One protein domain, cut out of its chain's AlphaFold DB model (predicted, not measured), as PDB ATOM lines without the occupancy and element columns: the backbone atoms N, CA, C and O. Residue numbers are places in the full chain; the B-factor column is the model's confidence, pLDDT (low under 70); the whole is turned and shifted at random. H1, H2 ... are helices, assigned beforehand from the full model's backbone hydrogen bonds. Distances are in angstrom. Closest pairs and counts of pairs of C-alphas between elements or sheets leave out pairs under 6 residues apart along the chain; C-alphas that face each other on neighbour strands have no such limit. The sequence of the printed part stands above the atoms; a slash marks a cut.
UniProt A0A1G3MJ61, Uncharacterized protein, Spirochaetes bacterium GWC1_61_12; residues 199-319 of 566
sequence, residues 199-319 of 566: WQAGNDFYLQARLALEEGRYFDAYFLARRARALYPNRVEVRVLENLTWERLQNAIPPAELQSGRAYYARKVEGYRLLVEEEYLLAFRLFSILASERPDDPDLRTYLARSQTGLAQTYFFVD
ATOM      1  N   TRP A 199     243.398 269.291 279.433       39.44
ATOM      2  CA  TRP A 199     244.342 268.288 278.836       39.44
ATOM      3  C   TRP A 199     245.509 267.996 279.781       39.44
ATOM      4  O   TRP A 199     245.873 266.838 279.996       39.44
ATOM      5  N   GLN A 200     246.012 269.067 280.401       50.00
ATOM      6  CA  GLN A 200     246.817 269.002 281.612       50.00
ATOM      7  C   GLN A 200     246.106 268.140 282.652       50.00
ATOM      8  O   GLN A 200     246.641 267.088 282.986       50.00
ATOM      9  N   ALA A 201     244.856 268.449 283.027       48.00
ATOM     10  CA  ALA A 201     244.113 267.613 283.966       48.00
ATOM     11  C   ALA A 201     243.994 266.130 283.578       48.00
ATOM     12  O   ALA A 201     243.888 265.306 284.466       48.00
ATOM     13  N   GLY A 202     244.098 265.711 282.316       52.69
ATOM     14  CA  GLY A 202     244.172 264.283 281.994       52.69
ATOM     15  C   GLY A 202     245.343 263.569 282.691       52.69
ATOM     16  O   GLY A 202     245.150 262.564 283.378       52.69
ATOM     17  N   ASN A 203     246.566 264.069 282.504       56.16
ATOM     18  CA  ASN A 203     247.762 263.500 283.136       56.16
ATOM     19  C   ASN A 203     247.957 264.032 284.566       56.16
ATOM     20  O   ASN A 203     248.433 263.310 285.442       56.16
ATOM     21  N   ASP A 204     247.523 265.259 284.820       62.62
ATOM     22  CA  ASP A 204     247.595 265.888 286.126       62.62
ATOM     23  C   ASP A 204     246.541 265.312 287.073       62.62
ATOM     24  O   ASP A 204     246.847 265.214 288.241       62.62
ATOM     25  N   PHE A 205     245.392 264.774 286.648       70.81
ATOM     26  CA  PHE A 205     244.534 263.969 287.537       70.81
ATOM     27  C   PHE A 205     245.268 262.703 288.001       70.81
ATOM     28  O   PHE A 205     245.077 262.287 289.133       70.81
ATOM     29  N   TYR A 206     246.152 262.105 287.193       72.44
ATOM     30  CA  TYR A 206     246.980 260.978 287.644       72.44
ATOM     31  C   TYR A 206     248.105 261.425 288.598       72.44
ATOM     32  O   TYR A 206     248.327 260.788 289.629       72.44
ATOM     33  N   LEU A 207     248.790 262.536 288.303       72.50
ATOM     34  CA  LEU A 207     249.849 263.072 289.172       72.50
ATOM     35  C   LEU A 207     249.296 263.689 290.468       72.50
ATOM     36  O   LEU A 207     249.842 263.436 291.533       72.50
ATOM     37  N   GLN A 208     248.188 264.423 290.403       72.50
ATOM     38  CA  GLN A 208     247.433 264.947 291.542       72.50
ATOM     39  C   GLN A 208     246.761 263.821 292.327       72.50
ATOM     40  O   GLN A 208     246.710 263.927 293.541       72.50
ATOM     41  N   ALA A 209     246.298 262.727 291.706       77.00
ATOM     42  CA  ALA A 209     245.839 261.556 292.458       77.00
ATOM     43  C   ALA A 209     246.974 260.932 293.277       77.00
ATOM     44  O   ALA A 209     246.762 260.541 294.423       77.00
ATOM     45  N   ARG A 210     248.189 260.871 292.715       75.75
ATOM     46  CA  ARG A 210     249.386 260.456 293.454       75.75
ATOM     47  C   ARG A 210     249.768 261.437 294.558       75.75
ATOM     48  O   ARG A 210     249.954 261.000 295.685       75.75
ATOM     49  N   LEU A 211     249.835 262.734 294.266       77.06
ATOM     50  CA  LEU A 211     250.160 263.763 295.257       77.06
ATOM     51  C   LEU A 211     249.115 263.798 296.378       77.06
ATOM     52  O   LEU A 211     249.484 263.710 297.536       77.06
ATOM     53  N   ALA A 212     247.820 263.783 296.060       73.25
ATOM     54  CA  ALA A 212     246.740 263.684 297.041       73.25
ATOM     55  C   ALA A 212     246.814 262.385 297.865       73.25
ATOM     56  O   ALA A 212     246.532 262.412 299.060       73.25
ATOM     57  N   LEU A 213     247.225 261.254 297.277       77.44
ATOM     58  CA  LEU A 213     247.455 260.009 298.020       77.44
ATOM     59  C   LEU A 213     248.652 260.123 298.979       77.44
ATOM     60  O   LEU A 213     248.583 259.637 300.106       77.44
ATOM     61  N   GLU A 214     249.735 260.761 298.536       79.81
ATOM     62  CA  GLU A 214     250.966 260.991 299.303       79.81
ATOM     63  C   GLU A 214     250.766 262.063 300.403       79.81
ATOM     64  O   GLU A 214     251.345 261.955 301.480       79.81
ATOM     65  N   GLU A 215     249.866 263.025 300.183       75.88
ATOM     66  CA  GLU A 215     249.391 264.048 301.132       75.88
ATOM     67  C   GLU A 215     248.279 263.545 302.080       75.88
ATOM     68  O   GLU A 215     247.864 264.267 302.986       75.88
ATOM     69  N   GLY A 216     247.754 262.330 301.882       72.50
ATOM     70  CA  GLY A 216     246.662 261.767 302.691       72.50
ATOM     71  C   GLY A 216     245.257 262.321 302.392       72.50
ATOM     72  O   GLY A 216     244.309 262.027 303.121       72.50
ATOM     73  N   ARG A 217     245.079 263.079 301.304       76.38
ATOM     74  CA  ARG A 217     243.777 263.522 300.769       76.38
ATOM     75  C   ARG A 217     243.098 262.392 299.984       76.38
ATOM     76  O   ARG A 217     242.892 262.476 298.777       76.38
ATOM     77  N   TYR A 218     242.757 261.299 300.668       80.81
ATOM     78  CA  TYR A 218     242.295 260.055 300.030       80.81
ATOM     79  C   TYR A 218     241.021 260.205 299.173       80.81
ATOM     80  O   TYR A 218     240.869 259.486 298.185       80.81
ATOM     81  N   PHE A 219     240.127 261.140 299.524       73.88
ATOM     82  CA  PHE A 219     238.910 261.452 298.758       73.88
ATOM     83  C   PHE A 219     239.245 262.034 297.381       73.88
ATOM     84  O   PHE A 219     238.861 261.463 296.356       73.88
ATOM     85  N   ASP A 220     240.039 263.110 297.355       74.06
ATOM     86  CA  ASP A 220     240.612 263.661 296.126       74.06
ATOM     87  C   ASP A 220     241.373 262.585 295.355       74.06
ATOM     88  O   ASP A 220     241.139 262.399 294.165       74.06
ATOM     89  N   ALA A 221     242.239 261.824 296.029       79.56
ATOM     90  CA  ALA A 221     243.081 260.820 295.394       79.56
ATOM     91  C   ALA A 221     242.272 259.775 294.606       79.56
ATOM     92  O   ALA A 221     242.571 259.527 293.435       79.56
ATOM     93  N   TYR A 222     241.218 259.206 295.205       82.38
ATOM     94  CA  TYR A 222     240.348 258.241 294.525       82.38
ATOM     95  C   TYR A 222     239.518 258.892 293.414       82.38
ATOM     96  O   TYR A 222     239.408 258.343 292.313       82.38
ATOM     97  N   PHE A 223     238.985 260.090 293.659       78.50
ATOM     98  CA  PHE A 223     238.220 260.829 292.659       78.50
ATOM     99  C   PHE A 223     239.051 261.159 291.410       78.50
ATOM    100  O   PHE A 223     238.618 260.910 290.281       78.50
ATOM    101  N   LEU A 224     240.260 261.678 291.609       80.62
ATOM    102  CA  LEU A 224     241.201 262.041 290.556       80.62
ATOM    103  C   LEU A 224     241.697 260.785 289.815       80.62
ATOM    104  O   LEU A 224     241.707 260.776 288.584       80.62
ATOM    105  N   ALA A 225     241.995 259.686 290.522       80.06
ATOM    106  CA  ALA A 225     242.398 258.419 289.901       80.06
ATOM    107  C   ALA A 225     241.292 257.825 289.012       80.06
ATOM    108  O   ALA A 225     241.557 257.432 287.872       80.06
ATOM    109  N   ARG A 226     240.035 257.825 289.481       81.44
ATOM    110  CA  ARG A 226     238.879 257.377 288.690       81.44
ATOM    111  C   ARG A 226     238.616 258.282 287.483       81.44
ATOM    112  O   ARG A 226     238.325 257.780 286.398       81.44
ATOM    113  N   ARG A 227     238.790 259.603 287.620       77.94
ATOM    114  CA  ARG A 227     238.729 260.541 286.483       77.94
ATOM    115  C   ARG A 227     239.828 260.273 285.455       77.94
ATOM    116  O   ARG A 227     239.539 260.213 284.262       77.94
ATOM    117  N   ALA A 228     241.061 260.044 285.904       76.44
ATOM    118  CA  ALA A 228     242.162 259.650 285.032       76.44
ATOM    119  C   ALA A 228     241.879 258.310 284.327       76.44
ATOM    120  O   ALA A 228     242.206 258.171 283.151       76.44
ATOM    121  N   ARG A 229     241.220 257.342 284.988       79.00
ATOM    122  CA  ARG A 229     240.811 256.070 284.361       79.00
ATOM    123  C   ARG A 229     239.719 256.263 283.310       79.00
ATOM    124  O   ARG A 229     239.776 255.603 282.279       79.00
ATOM    125  N   ALA A 230     238.755 257.153 283.537       75.38
ATOM    126  CA  ALA A 230     237.721 257.464 282.546       75.38
ATOM    127  C   ALA A 230     238.313 258.076 281.260       75.38
ATOM    128  O   ALA A 230     237.835 257.785 280.167       75.38
ATOM    129  N   LEU A 231     239.381 258.874 281.384       68.88
ATOM    130  CA  LEU A 231     240.108 259.459 280.249       68.88
ATOM    131  C   LEU A 231     241.125 258.488 279.613       68.88
ATOM    132  O   LEU A 231     241.337 258.527 278.403       68.88
ATOM    133  N   TYR A 232     241.735 257.598 280.405       67.31
ATOM    134  CA  TYR A 232     242.766 256.647 279.965       67.31
ATOM    135  C   TYR A 232     242.485 255.204 280.436       67.31
ATOM    136  O   TYR A 232     243.289 254.630 281.179       67.31
ATOM    137  N   PRO A 233     241.393 254.560 279.977       61.81
ATOM    138  CA  PRO A 233     240.960 253.249 280.484       61.81
ATOM    139  C   PRO A 233     241.967 252.113 280.240       61.81
ATOM    140  O   PRO A 233     241.925 251.090 280.924       61.81
ATOM    141  N   ASN A 234     242.894 252.306 279.296       59.22
ATOM    142  CA  ASN A 234     243.904 251.321 278.904       59.22
ATOM    143  C   ASN A 234     245.235 251.434 279.680       59.22
ATOM    144  O   ASN A 234     246.085 250.559 279.521       59.22
ATOM    145  N   ARG A 235     245.450 252.468 280.515       61.88
ATOM    146  CA  ARG A 235     246.672 252.576 281.342       61.88
ATOM    147  C   ARG A 235     246.562 251.694 282.588       61.88
ATOM    148  O   ARG A 235     245.698 251.898 283.443       61.88
ATOM    149  N   VAL A 236     247.471 250.729 282.717       59.78
ATOM    150  CA  VAL A 236     247.489 249.775 283.839       59.78
ATOM    151  C   VAL A 236     247.811 250.480 285.159       59.78
ATOM    152  O   VAL A 236     247.215 250.161 286.183       59.78
ATOM    153  N   GLU A 237     248.693 251.475 285.126       56.50
ATOM    154  CA  GLU A 237     249.152 252.256 286.277       56.50
ATOM    155  C   GLU A 237     248.012 253.071 286.895       56.50
ATOM    156  O   GLU A 237     247.889 253.151 288.114       56.50
ATOM    157  N   VAL A 238     247.134 253.623 286.054       68.19
ATOM    158  CA  VAL A 238     245.967 254.406 286.483       68.19
ATOM    159  C   VAL A 238     244.929 253.500 287.156       68.19
ATOM    160  O   VAL A 238     244.400 253.847 288.208       68.19
ATOM    161  N   ARG A 239     244.696 252.298 286.610       67.31
ATOM    162  CA  ARG A 239     243.833 251.272 287.228       67.31
ATOM    163  C   ARG A 239     244.386 250.766 288.566       67.31
ATOM    164  O   ARG A 239     243.618 250.516 289.489       67.31
ATOM    165  N   VAL A 240     245.706 250.613 288.683       67.06
ATOM    166  CA  VAL A 240     246.367 250.248 289.950       67.06
ATOM    167  C   VAL A 240     246.225 251.379 290.973       67.06
ATOM    168  O   VAL A 240     245.891 251.106 292.123       67.06
ATOM    169  N   LEU A 241     246.408 252.637 290.557       74.00
ATOM    170  CA  LEU A 241     246.245 253.802 291.426       74.00
ATOM    171  C   LEU A 241     244.799 253.965 291.913       74.00
ATOM    172  O   LEU A 241     244.596 254.252 293.086       74.00
ATOM    173  N   GLU A 242     243.795 253.738 291.062       80.50
ATOM    174  CA  GLU A 242     242.381 253.762 291.464       80.50
ATOM    175  C   GLU A 242     242.072 252.700 292.535       80.50
ATOM    176  O   GLU A 242     241.488 253.019 293.569       80.50
ATOM    177  N   ASN A 243     242.514 251.454 292.338       73.94
ATOM    178  CA  ASN A 243     242.313 250.395 293.332       73.94
ATOM    179  C   ASN A 243     243.013 250.721 294.667       73.94
ATOM    180  O   ASN A 243     242.417 250.566 295.731       73.94
ATOM    181  N   LEU A 244     244.259 251.210 294.611       76.00
ATOM    182  CA  LEU A 244     245.051 251.579 295.789       76.00
ATOM    183  C   LEU A 244     244.460 252.782 296.542       76.00
ATOM    184  O   LEU A 244     244.449 252.801 297.770       76.00
ATOM    185  N   THR A 245     243.964 253.790 295.824       83.88
ATOM    186  CA  THR A 245     243.322 254.966 296.433       83.88
ATOM    187  C   THR A 245     241.980 254.608 297.069       83.88
ATOM    188  O   THR A 245     241.694 255.111 298.151       83.88
ATOM    189  N   TRP A 246     241.208 253.680 296.489       80.50
ATOM    190  CA  TRP A 246     239.992 253.136 297.107       80.50
ATOM    191  C   TRP A 246     240.281 252.345 298.389       80.50
ATOM    192  O   TRP A 246     239.677 252.610 299.428       80.50
ATOM    193  N   GLU A 247     241.253 251.426 298.353       78.75
ATOM    194  CA  GLU A 247     241.696 250.670 299.533       78.75
ATOM    195  C   GLU A 247     242.162 251.614 300.653       78.75
ATOM    196  O   GLU A 247     241.811 251.437 301.822       78.75
ATOM    197  N   ARG A 248     242.924 252.657 300.306       80.06
ATOM    198  CA  ARG A 248     243.400 253.651 301.273       80.06
ATOM    199  C   ARG A 248     242.278 254.538 301.804       80.06
ATOM    200  O   ARG A 248     242.270 254.788 303.001       80.06
ATOM    201  N   LEU A 249     241.308 254.928 300.975       81.12
ATOM    202  CA  LEU A 249     240.115 255.665 301.403       81.12
ATOM    203  C   LEU A 249     239.287 254.868 302.424       81.12
ATOM    204  O   LEU A 249     238.870 255.422 303.436       81.12
ATOM    205  N   GLN A 250     239.088 253.566 302.208       73.75
ATOM    206  CA  GLN A 250     238.356 252.719 303.159       73.75
ATOM    207  C   GLN A 250     239.102 252.528 304.491       73.75
ATOM    208  O   GLN A 250     238.474 252.474 305.547       73.75
ATOM    209  N   ASN A 251     240.436 252.447 304.457       72.56
ATOM    210  CA  ASN A 251     241.267 252.192 305.639       72.56
ATOM    211  C   ASN A 251     241.753 253.462 306.372       72.56
ATOM    212  O   ASN A 251     242.367 253.354 307.435       72.56
ATOM    213  N   ALA A 252     241.480 254.662 305.852       66.19
ATOM    214  CA  ALA A 252     241.906 255.948 306.418       66.19
ATOM    215  C   ALA A 252     241.047 256.402 307.620       66.19
ATOM    216  O   ALA A 252     240.462 257.484 307.647       66.19
ATOM    217  N   ILE A 253     240.979 255.553 308.646       58.00
ATOM    218  CA  ILE A 253     240.191 255.784 309.858       58.00
ATOM    219  C   ILE A 253     240.882 256.850 310.737       58.00
ATOM    220  O   ILE A 253     242.036 256.651 311.126       58.00
ATOM    221  N   PRO A 254     240.203 257.949 311.135       56.22
ATOM    222  CA  PRO A 254     240.811 258.968 311.992       56.22
ATOM    223  C   PRO A 254     241.154 258.446 313.409       56.22
ATOM    224  O   PRO A 254     240.579 257.438 313.857       56.22
ATOM    225  N   PRO A 255     242.066 259.127 314.140       50.97
ATOM    226  CA  PRO A 255     242.462 258.776 315.507       50.97
ATOM    227  C   PRO A 255     241.277 258.539 316.457       50.97
ATOM    228  O   PRO A 255     240.187 259.079 316.279       50.97
ATOM    229  N   ALA A 256     241.474 257.668 317.447       46.00
ATOM    230  CA  ALA A 256     240.376 256.989 318.141       46.00
ATOM    231  C   ALA A 256     239.563 257.844 319.136       46.00
ATOM    232  O   ALA A 256     238.562 257.359 319.656       46.00
ATOM    233  N   GLU A 257     239.964 259.089 319.397       47.56
ATOM    234  CA  GLU A 257     239.452 259.896 320.517       47.56
ATOM    235  C   GLU A 257     238.073 260.537 320.264       47.56
ATOM    236  O   GLU A 257     237.413 260.962 321.209       47.56
ATOM    237  N   LEU A 258     237.585 260.557 319.016       53.03
ATOM    238  CA  LEU A 258     236.261 261.086 318.654       53.03
ATOM    239  C   LEU A 258     235.484 260.103 317.761       53.03
ATOM    240  O   LEU A 258     235.643 260.086 316.537       53.03
ATOM    241  N   GLN A 259     234.579 259.322 318.365       56.09
ATOM    242  CA  GLN A 259     233.667 258.414 317.642       56.09
ATOM    243  C   GLN A 259     232.851 259.134 316.554       56.09
ATOM    244  O   GLN A 259     232.661 258.593 315.463       56.09
ATOM    245  N   SER A 260     232.430 260.376 316.817       56.56
ATOM    246  CA  SER A 260     231.708 261.234 315.868       56.56
ATOM    247  C   SER A 260     232.488 261.475 314.570       56.56
ATOM    248  O   SER A 260     231.908 261.419 313.487       56.56
ATOM    249  N   GLY A 261     233.813 261.651 314.650       65.81
ATOM    250  CA  GLY A 261     234.675 261.817 313.477       65.81
ATOM    251  C   GLY A 261     234.708 260.580 312.575       65.81
ATOM    252  O   GLY A 261     234.710 260.713 311.353       65.81
ATOM    253  N   ARG A 262     234.661 259.376 313.162       70.31
ATOM    254  CA  ARG A 262     234.621 258.104 312.416       70.31
ATOM    255  C   ARG A 262     233.267 257.872 311.744       70.31
ATOM    256  O   ARG A 262     233.232 257.509 310.572       70.31
ATOM    257  N   ALA A 263     232.166 258.128 312.453       78.00
ATOM    258  CA  ALA A 263     230.813 257.993 311.904       78.00
ATOM    259  C   ALA A 263     230.557 258.970 310.737       78.00
ATOM    260  O   ALA A 263     230.000 258.583 309.710       78.00
ATOM    261  N   TYR A 264     231.024 260.216 310.872       81.69
ATOM    262  CA  TYR A 264     230.974 261.225 309.813       81.69
ATOM    263  C   TYR A 264     231.803 260.809 308.584       81.69
ATOM    264  O   TYR A 264     231.298 260.832 307.463       81.69
ATOM    265  N   TYR A 265     233.043 260.345 308.791       81.31
ATOM    266  CA  TYR A 265     233.911 259.873 307.707       81.31
ATOM    267  C   TYR A 265     233.287 258.709 306.923       81.31
ATOM    268  O   TYR A 265     233.239 258.748 305.696       81.31
ATOM    269  N   ALA A 266     232.730 257.710 307.618       83.19
ATOM    270  CA  ALA A 266     232.055 256.578 306.983       83.19
ATOM    271  C   ALA A 266     230.861 257.018 306.112       83.19
ATOM    272  O   ALA A 266     230.729 256.570 304.974       83.19
ATOM    273  N   ARG A 267     230.035 257.956 306.596       88.44
ATOM    274  CA  ARG A 267     228.924 258.533 305.815       88.44
ATOM    275  C   ARG A 267     229.404 259.342 304.605       88.44
ATOM    276  O   ARG A 267     228.734 259.338 303.576       88.44
ATOM    277  N   LYS A 268     230.567 259.993 304.692       88.62
ATOM    278  CA  LYS A 268     231.194 260.712 303.571       88.62
ATOM    279  C   LYS A 268     231.722 259.752 302.492       88.62
ATOM    280  O   LYS A 268     231.525 260.020 301.308       88.62
ATOM    281  N   VAL A 269     232.302 258.606 302.876       86.62
ATOM    282  CA  VAL A 269     232.664 257.517 301.940       86.62
ATOM    283  C   VAL A 269     231.416 256.921 301.280       86.62
ATOM    284  O   VAL A 269     231.412 256.710 300.070       86.62
ATOM    285  N   GLU A 270     230.333 256.719 302.035       88.38
ATOM    286  CA  GLU A 270     229.065 256.200 301.501       88.38
ATOM    287  C   GLU A 270     228.390 257.172 300.518       88.38
ATOM    288  O   GLU A 270     227.988 256.770 299.428       88.38
ATOM    289  N   GLY A 271     228.338 258.472 300.833       87.50
ATOM    290  CA  GLY A 271     227.852 259.491 299.895       87.50
ATOM    291  C   GLY A 271     228.670 259.525 298.604       87.50
ATOM    292  O   GLY A 271     228.113 259.666 297.513       87.50
ATOM    293  N   TYR A 272     229.988 259.330 298.714       85.75
ATOM    294  CA  TYR A 272     230.862 259.219 297.551       85.75
ATOM    295  C   TYR A 272     230.560 257.959 296.730       85.75
ATOM    296  O   TYR A 272     230.464 258.055 295.509       85.75
ATOM    297  N   ARG A 273     230.352 256.802 297.377       87.56
ATOM    298  CA  ARG A 273     229.956 255.545 296.721       87.56
ATOM    299  C   ARG A 273     228.666 255.723 295.912       87.56
ATOM    300  O   ARG A 273     228.660 255.413 294.728       87.56
ATOM    301  N   LEU A 274     227.631 256.315 296.510       90.31
ATOM    302  CA  LEU A 274     226.351 256.604 295.847       90.31
ATOM    303  C   LEU A 274     226.520 257.532 294.629       90.31
ATOM    304  O   LEU A 274     225.960 257.271 293.569       90.31
ATOM    305  N   LEU A 275     227.350 258.578 294.735       88.69
ATOM    306  CA  LEU A 275     227.680 259.455 293.600       88.69
ATOM    307  C   LEU A 275     228.415 258.704 292.472       88.69
ATOM    308  O   LEU A 275     228.269 259.047 291.300       88.69
ATOM    309  N   VAL A 276     229.210 257.694 292.830       83.88
ATOM    310  CA  VAL A 276     229.978 256.842 291.912       83.88
ATOM    311  C   VAL A 276     229.131 255.761 291.227       83.88
ATOM    312  O   VAL A 276     229.539 255.250 290.181       83.88
ATOM    313  N   GLU A 277     227.977 255.431 291.802       87.31
ATOM    314  CA  GLU A 277     226.978 254.480 291.294       87.31
ATOM    315  C   GLU A 277     225.809 255.174 290.570       87.31
ATOM    316  O   GLU A 277     224.833 254.527 290.217       87.31
ATOM    317  N   GLU A 278     225.919 256.486 290.332       89.25
ATOM    318  CA  GLU A 278     224.916 257.324 289.645       89.25
ATOM    319  C   GLU A 278     223.574 257.467 290.402       89.25
ATOM    320  O   GLU A 278     222.616 258.055 289.902       89.25
ATOM    321  N   GLU A 279     223.546 257.068 291.680       90.25
ATOM    322  CA  GLU A 279     222.456 257.266 292.649       90.25
ATOM    323  C   GLU A 279     222.395 258.729 293.139       90.25
ATOM    324  O   GLU A 279     222.483 259.049 294.333       90.25
ATOM    325  N   TYR A 280     222.283 259.664 292.189       92.62
ATOM    326  CA  TYR A 280     222.477 261.098 292.410       92.62
ATOM    327  C   TYR A 280     221.530 261.695 293.454       92.62
ATOM    328  O   TYR A 280     221.943 262.593 294.185       92.62
ATOM    329  N   LEU A 281     220.296 261.192 293.581       91.19
ATOM    330  CA  LEU A 281     219.352 261.655 294.606       91.19
ATOM    331  C   LEU A 281     219.787 261.236 296.017       91.19
ATOM    332  O   LEU A 281     219.711 262.042 296.946       91.19
ATOM    333  N   LEU A 282     220.254 259.997 296.192       91.44
ATOM    334  CA  LEU A 282     220.720 259.497 297.489       91.44
ATOM    335  C   LEU A 282     222.042 260.169 297.883       91.44
ATOM    336  O   LEU A 282     222.183 260.619 299.022       91.44
ATOM    337  N   ALA A 283     222.954 260.346 296.925       91.81
ATOM    338  CA  ALA A 283     224.169 261.134 297.103       91.81
ATOM    339  C   ALA A 283     223.860 262.599 297.465       91.81
ATOM    340  O   ALA A 283     224.435 263.137 298.409       91.81
ATOM    341  N   PHE A 284     222.923 263.250 296.765       92.88
ATOM    342  CA  PHE A 284     222.503 264.628 297.045       92.88
ATOM    343  C   PHE A 284     221.880 264.772 298.437       92.88
ATOM    344  O   PHE A 284     222.254 265.686 299.178       92.88
ATOM    345  N   ARG A 285     220.997 263.844 298.832       92.25
ATOM    346  CA  ARG A 285     220.417 263.780 300.182       92.25
ATOM    347  C   ARG A 285     221.504 263.650 301.247       92.25
ATOM    348  O   ARG A 285     221.561 264.473 302.157       92.25
ATOM    349  N   LEU A 286     222.394 262.664 301.117       91.31
ATOM    350  CA  LEU A 286     223.422 262.390 302.121       91.31
ATOM    351  C   LEU A 286     224.457 263.521 302.221       91.31
ATOM    352  O   LEU A 286     224.773 263.951 303.328       91.31
ATOM    353  N   PHE A 287     224.929 264.066 301.096       92.50
ATOM    354  CA  PHE A 287     225.865 265.193 301.113       92.50
ATOM    355  C   PHE A 287     225.245 266.492 301.628       92.50
ATOM    356  O   PHE A 287     225.934 267.228 302.323       92.50
ATOM    357  N   SER A 288     223.965 266.761 301.361       89.94
ATOM    358  CA  SER A 288     223.287 267.937 301.924       89.94
ATOM    359  C   SER A 288     223.209 267.870 303.453       89.94
ATOM    360  O   SER A 288     223.512 268.852 304.124       89.94
ATOM    361  N   ILE A 289     222.889 266.695 304.012       90.69
ATOM    362  CA  ILE A 289     222.872 266.490 305.469       90.69
ATOM    363  C   ILE A 289     224.289 266.653 306.046       90.69
ATOM    364  O   ILE A 289     224.491 267.407 306.997       90.69
ATOM    365  N   LEU A 290     225.298 266.017 305.440       89.62
ATOM    366  CA  LEU A 290     226.688 266.123 305.902       89.62
ATOM    367  C   LEU A 290     227.247 267.557 305.788       89.62
ATOM    368  O   LEU A 290     228.081 267.947 306.606       89.62
ATOM    369  N   ALA A 291     226.775 268.343 304.814       87.62
ATOM    370  CA  ALA A 291     227.131 269.751 304.644       87.62
ATOM    371  C   ALA A 291     226.423 270.664 305.659       87.62
ATOM    372  O   ALA A 291     226.997 271.676 306.048       87.62
ATOM    373  N   SER A 292     225.228 270.304 306.151       86.44
ATOM    374  CA  SER A 292     224.650 270.971 307.331       86.44
ATOM    375  C   SER A 292     225.366 270.594 308.633       86.44
ATOM    376  O   SER A 292     225.494 271.432 309.518       86.44
ATOM    377  N   GLU A 293     225.888 269.366 308.742       86.69
ATOM    378  CA  GLU A 293     226.665 268.919 309.909       86.69
ATOM    379  C   GLU A 293     228.056 269.572 309.982       86.69
ATOM    380  O   GLU A 293     228.547 269.838 311.079       86.69
ATOM    381  N   ARG A 294     228.703 269.830 308.832       85.12
ATOM    382  CA  ARG A 294     229.919 270.656 308.720       85.12
ATOM    383  C   ARG A 294     229.942 271.417 307.380       85.12
ATOM    384  O   ARG A 294     230.343 270.832 306.371       85.12
ATOM    385  N   PRO A 295     229.598 272.718 307.364       82.81
ATOM    386  CA  PRO A 295     229.633 273.546 306.149       82.81
ATOM    387  C   PRO A 295     231.027 273.719 305.525       82.81
ATOM    388  O   PRO A 295     231.143 274.043 304.342       82.81
ATOM    389  N   ASP A 296     232.075 273.496 306.320       82.19
ATOM    390  CA  ASP A 296     233.460 273.848 305.989       82.19
ATOM    391  C   ASP A 296     234.283 272.689 305.401       82.19
ATOM    392  O   ASP A 296     235.476 272.841 305.146       82.19
ATOM    393  N   ASP A 297     233.666 271.528 305.158       81.12
ATOM    394  CA  ASP A 297     234.317 270.405 304.477       81.12
ATOM    395  C   ASP A 297     234.399 270.675 302.948       81.12
ATOM    396  O   ASP A 297     233.362 270.769 302.273       81.12
ATOM    397  N   PRO A 298     235.607 270.829 302.365       79.19
ATOM    398  CA  PRO A 298     235.766 271.237 300.965       79.19
ATOM    399  C   PRO A 298     235.384 270.129 299.974       79.19
ATOM    400  O   PRO A 298     234.890 270.414 298.874       79.19
ATOM    401  N   ASP A 299     235.549 268.865 300.363       78.88
ATOM    402  CA  ASP A 299     235.183 267.721 299.534       78.88
ATOM    403  C   ASP A 299     233.653 267.625 299.444       78.88
ATOM    404  O   ASP A 299     233.111 267.359 298.371       78.88
ATOM    405  N   LEU A 300     232.930 267.903 300.541       86.25
ATOM    406  CA  LEU A 300     231.464 267.924 300.532       86.25
ATOM    407  C   LEU A 300     230.897 268.973 299.584       86.25
ATOM    408  O   LEU A 300     230.012 268.636 298.802       86.25
ATOM    409  N   ARG A 301     231.423 270.206 299.585       84.44
ATOM    410  CA  ARG A 301     231.070 271.226 298.573       84.44
ATOM    411  C   ARG A 301     231.210 270.660 297.156       84.44
ATOM    412  O   ARG A 301     230.309 270.801 296.327       84.44
ATOM    413  N   THR A 302     232.327 269.981 296.902       84.00
ATOM    414  CA  THR A 302     232.677 269.408 295.598       84.00
ATOM    415  C   THR A 302     231.744 268.264 295.194       84.00
ATOM    416  O   THR A 302     231.274 268.224 294.054       84.00
ATOM    417  N   TYR A 303     231.440 267.335 296.100       88.25
ATOM    418  CA  TYR A 303     230.581 266.188 295.800       88.25
ATOM    419  C   TYR A 303     229.085 266.532 295.820       88.25
ATOM    420  O   TYR A 303     228.325 265.941 295.053       88.25
ATOM    421  N   LEU A 304     228.671 267.548 296.584       89.56
ATOM    422  CA  LEU A 304     227.323 268.116 296.551       89.56
ATOM    423  C   LEU A 304     227.033 268.808 295.210       89.56
ATOM    424  O   LEU A 304     225.991 268.566 294.607       89.56
ATOM    425  N   ALA A 305     227.966 269.611 294.685       89.50
ATOM    426  CA  ALA A 305     227.820 270.211 293.355       89.50
ATOM    427  C   ALA A 305     227.759 269.145 292.240       89.50
ATOM    428  O   ALA A 305     227.014 269.281 291.266       89.50
ATOM    429  N   ARG A 306     228.506 268.041 292.390       89.19
ATOM    430  CA  ARG A 306     228.474 266.904 291.456       89.19
ATOM    431  C   ARG A 306     227.164 266.126 291.512       89.19
ATOM    432  O   ARG A 306     226.613 265.841 290.453       89.19
ATOM    433  N   SER A 307     226.647 265.824 292.705       92.25
ATOM    434  CA  SER A 307     225.352 265.150 292.839       92.25
ATOM    435  C   SER A 307     224.216 266.030 292.318       92.25
ATOM    436  O   SER A 307     223.399 265.527 291.557       92.25
ATOM    437  N   GLN A 308     224.228 267.346 292.573       91.31
ATOM    438  CA  GLN A 308     223.308 268.301 291.933       91.31
ATOM    439  C   GLN A 308     223.380 268.253 290.393       91.31
ATOM    440  O   GLN A 308     222.343 268.274 289.734       91.31
ATOM    441  N   THR A 309     224.585 268.164 289.816       90.00
ATOM    442  CA  THR A 309     224.787 268.149 288.353       90.00
ATOM    443  C   THR A 309     224.257 266.869 287.697       90.00
ATOM    444  O   THR A 309     223.646 266.941 286.633       90.00
ATOM    445  N   GLY A 310     224.458 265.701 288.319       88.25
ATOM    446  CA  GLY A 310     223.864 264.443 287.846       88.25
ATOM    447  C   GLY A 310     222.347 264.399 288.059       88.25
ATOM    448  O   GLY A 310     221.596 264.012 287.166       88.25
ATOM    449  N   LEU A 311     221.879 264.894 289.210       91.75
ATOM    450  CA  LEU A 311     220.462 264.953 289.569       91.75
ATOM    451  C   LEU A 311     219.645 265.817 288.594       91.75
ATOM    452  O   LEU A 311     218.520 265.451 288.274       91.75
ATOM    453  N   ALA A 312     220.229 266.892 288.051       88.38
ATOM    454  CA  ALA A 312     219.599 267.783 287.066       88.38
ATOM    455  C   ALA A 312     219.202 267.113 285.725       88.38
ATOM    456  O   ALA A 312     218.524 267.741 284.902       88.38
ATOM    457  N   GLN A 313     219.633 265.865 285.490       88.75
ATOM    458  CA  GLN A 313     219.262 265.051 284.324       88.75
ATOM    459  C   GLN A 313     217.952 264.271 284.527       88.75
ATOM    460  O   GLN A 313     217.281 263.944 283.551       88.75
ATOM    461  N   THR A 314     217.594 263.957 285.775       90.56
ATOM    462  CA  THR A 314     216.469 263.070 286.146       90.56
ATOM    463  C   THR A 314     215.437 263.738 287.057       90.56
ATOM    464  O   THR A 314     214.309 263.261 287.168       90.56
ATOM    465  N   TYR A 315     215.811 264.858 287.669       94.19
ATOM    466  CA  TYR A 315     214.989 265.763 288.462       94.19
ATOM    467  C   TYR A 315     215.321 267.206 288.044       94.19
ATOM    468  O   TYR A 315     216.364 267.475 287.449       94.19
ATOM    469  N   PHE A 316     214.467 268.160 288.400       94.81
ATOM    470  CA  PHE A 316     214.811 269.587 288.413       94.81
ATOM    471  C   PHE A 316     214.522 270.179 289.797       94.81
ATOM    472  O   PHE A 316     213.775 269.599 290.592       94.81
ATOM    473  N   PHE A 317     215.133 271.315 290.123       94.25
ATOM    474  CA  PHE A 317     214.943 271.924 291.436       94.25
ATOM    475  C   PHE A 317     213.680 272.799 291.462       94.25
ATOM    476  O   PHE A 317     213.378 273.524 290.513       94.25
ATOM    477  N   VAL A 318     212.928 272.754 292.567       93.81
ATOM    478  CA  VAL A 318     211.675 273.528 292.723       93.81
ATOM    479  C   VAL A 318     211.916 275.045 292.629       93.81
ATOM    480  O   VAL A 318     211.056 275.782 292.143       93.81
ATOM    481  N   ASP A 319     213.108 275.516 293.009       90.94
ATOM    482  CA  ASP A 319     213.493 276.926 292.904       90.94
ATOM    483  C   ASP A 319     213.673 277.412 291.451       90.94
ATOM    484  O   ASP A 319     213.467 278.598 291.187       90.94
TER     485      ASP A 319
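This is residues 199 to 319 of the 566 residues of an uncharacterized protein of Spirochaetes bacterium GWC1_61_12 (UniProt A0A1G3MJ61). Two up-and-down bundles of three helices, H1 to H3 and H4 to H6, sit side by side. Residues 255 to 260 stick out. The class is all helix: 121 printed residues with six named helices. The whole, compact, spans 42 by 41 by 21 A, radius of gyration of the C-alphas 15.0 A.

H1, residues 199 to 214, H2, residues 218 to 231, and H3, residues 236 to 251, form successive hairpins; C-alphas 209 and 221, the closest of H1 and H2, are 4.1 A apart. H4, residues 259 to 276, H5, residues 280 to 293, and H6, residues 298 to 311, do likewise. H2 and H6 are close but not clearly touching, closest at C-alphas 219 and 299, 7.3 A. Every O i to N i+4 pair is within hydrogen-bond range except in H1, 10 of 12.

H1 begins at C-alpha 199 (244.342, 268.288, 278.836); H6 ends at C-alpha 311 (220.462, 264.953, 289.569).

pLDDT is under 70 at residues 199 to 204, 231 to 240 and 252 to 261.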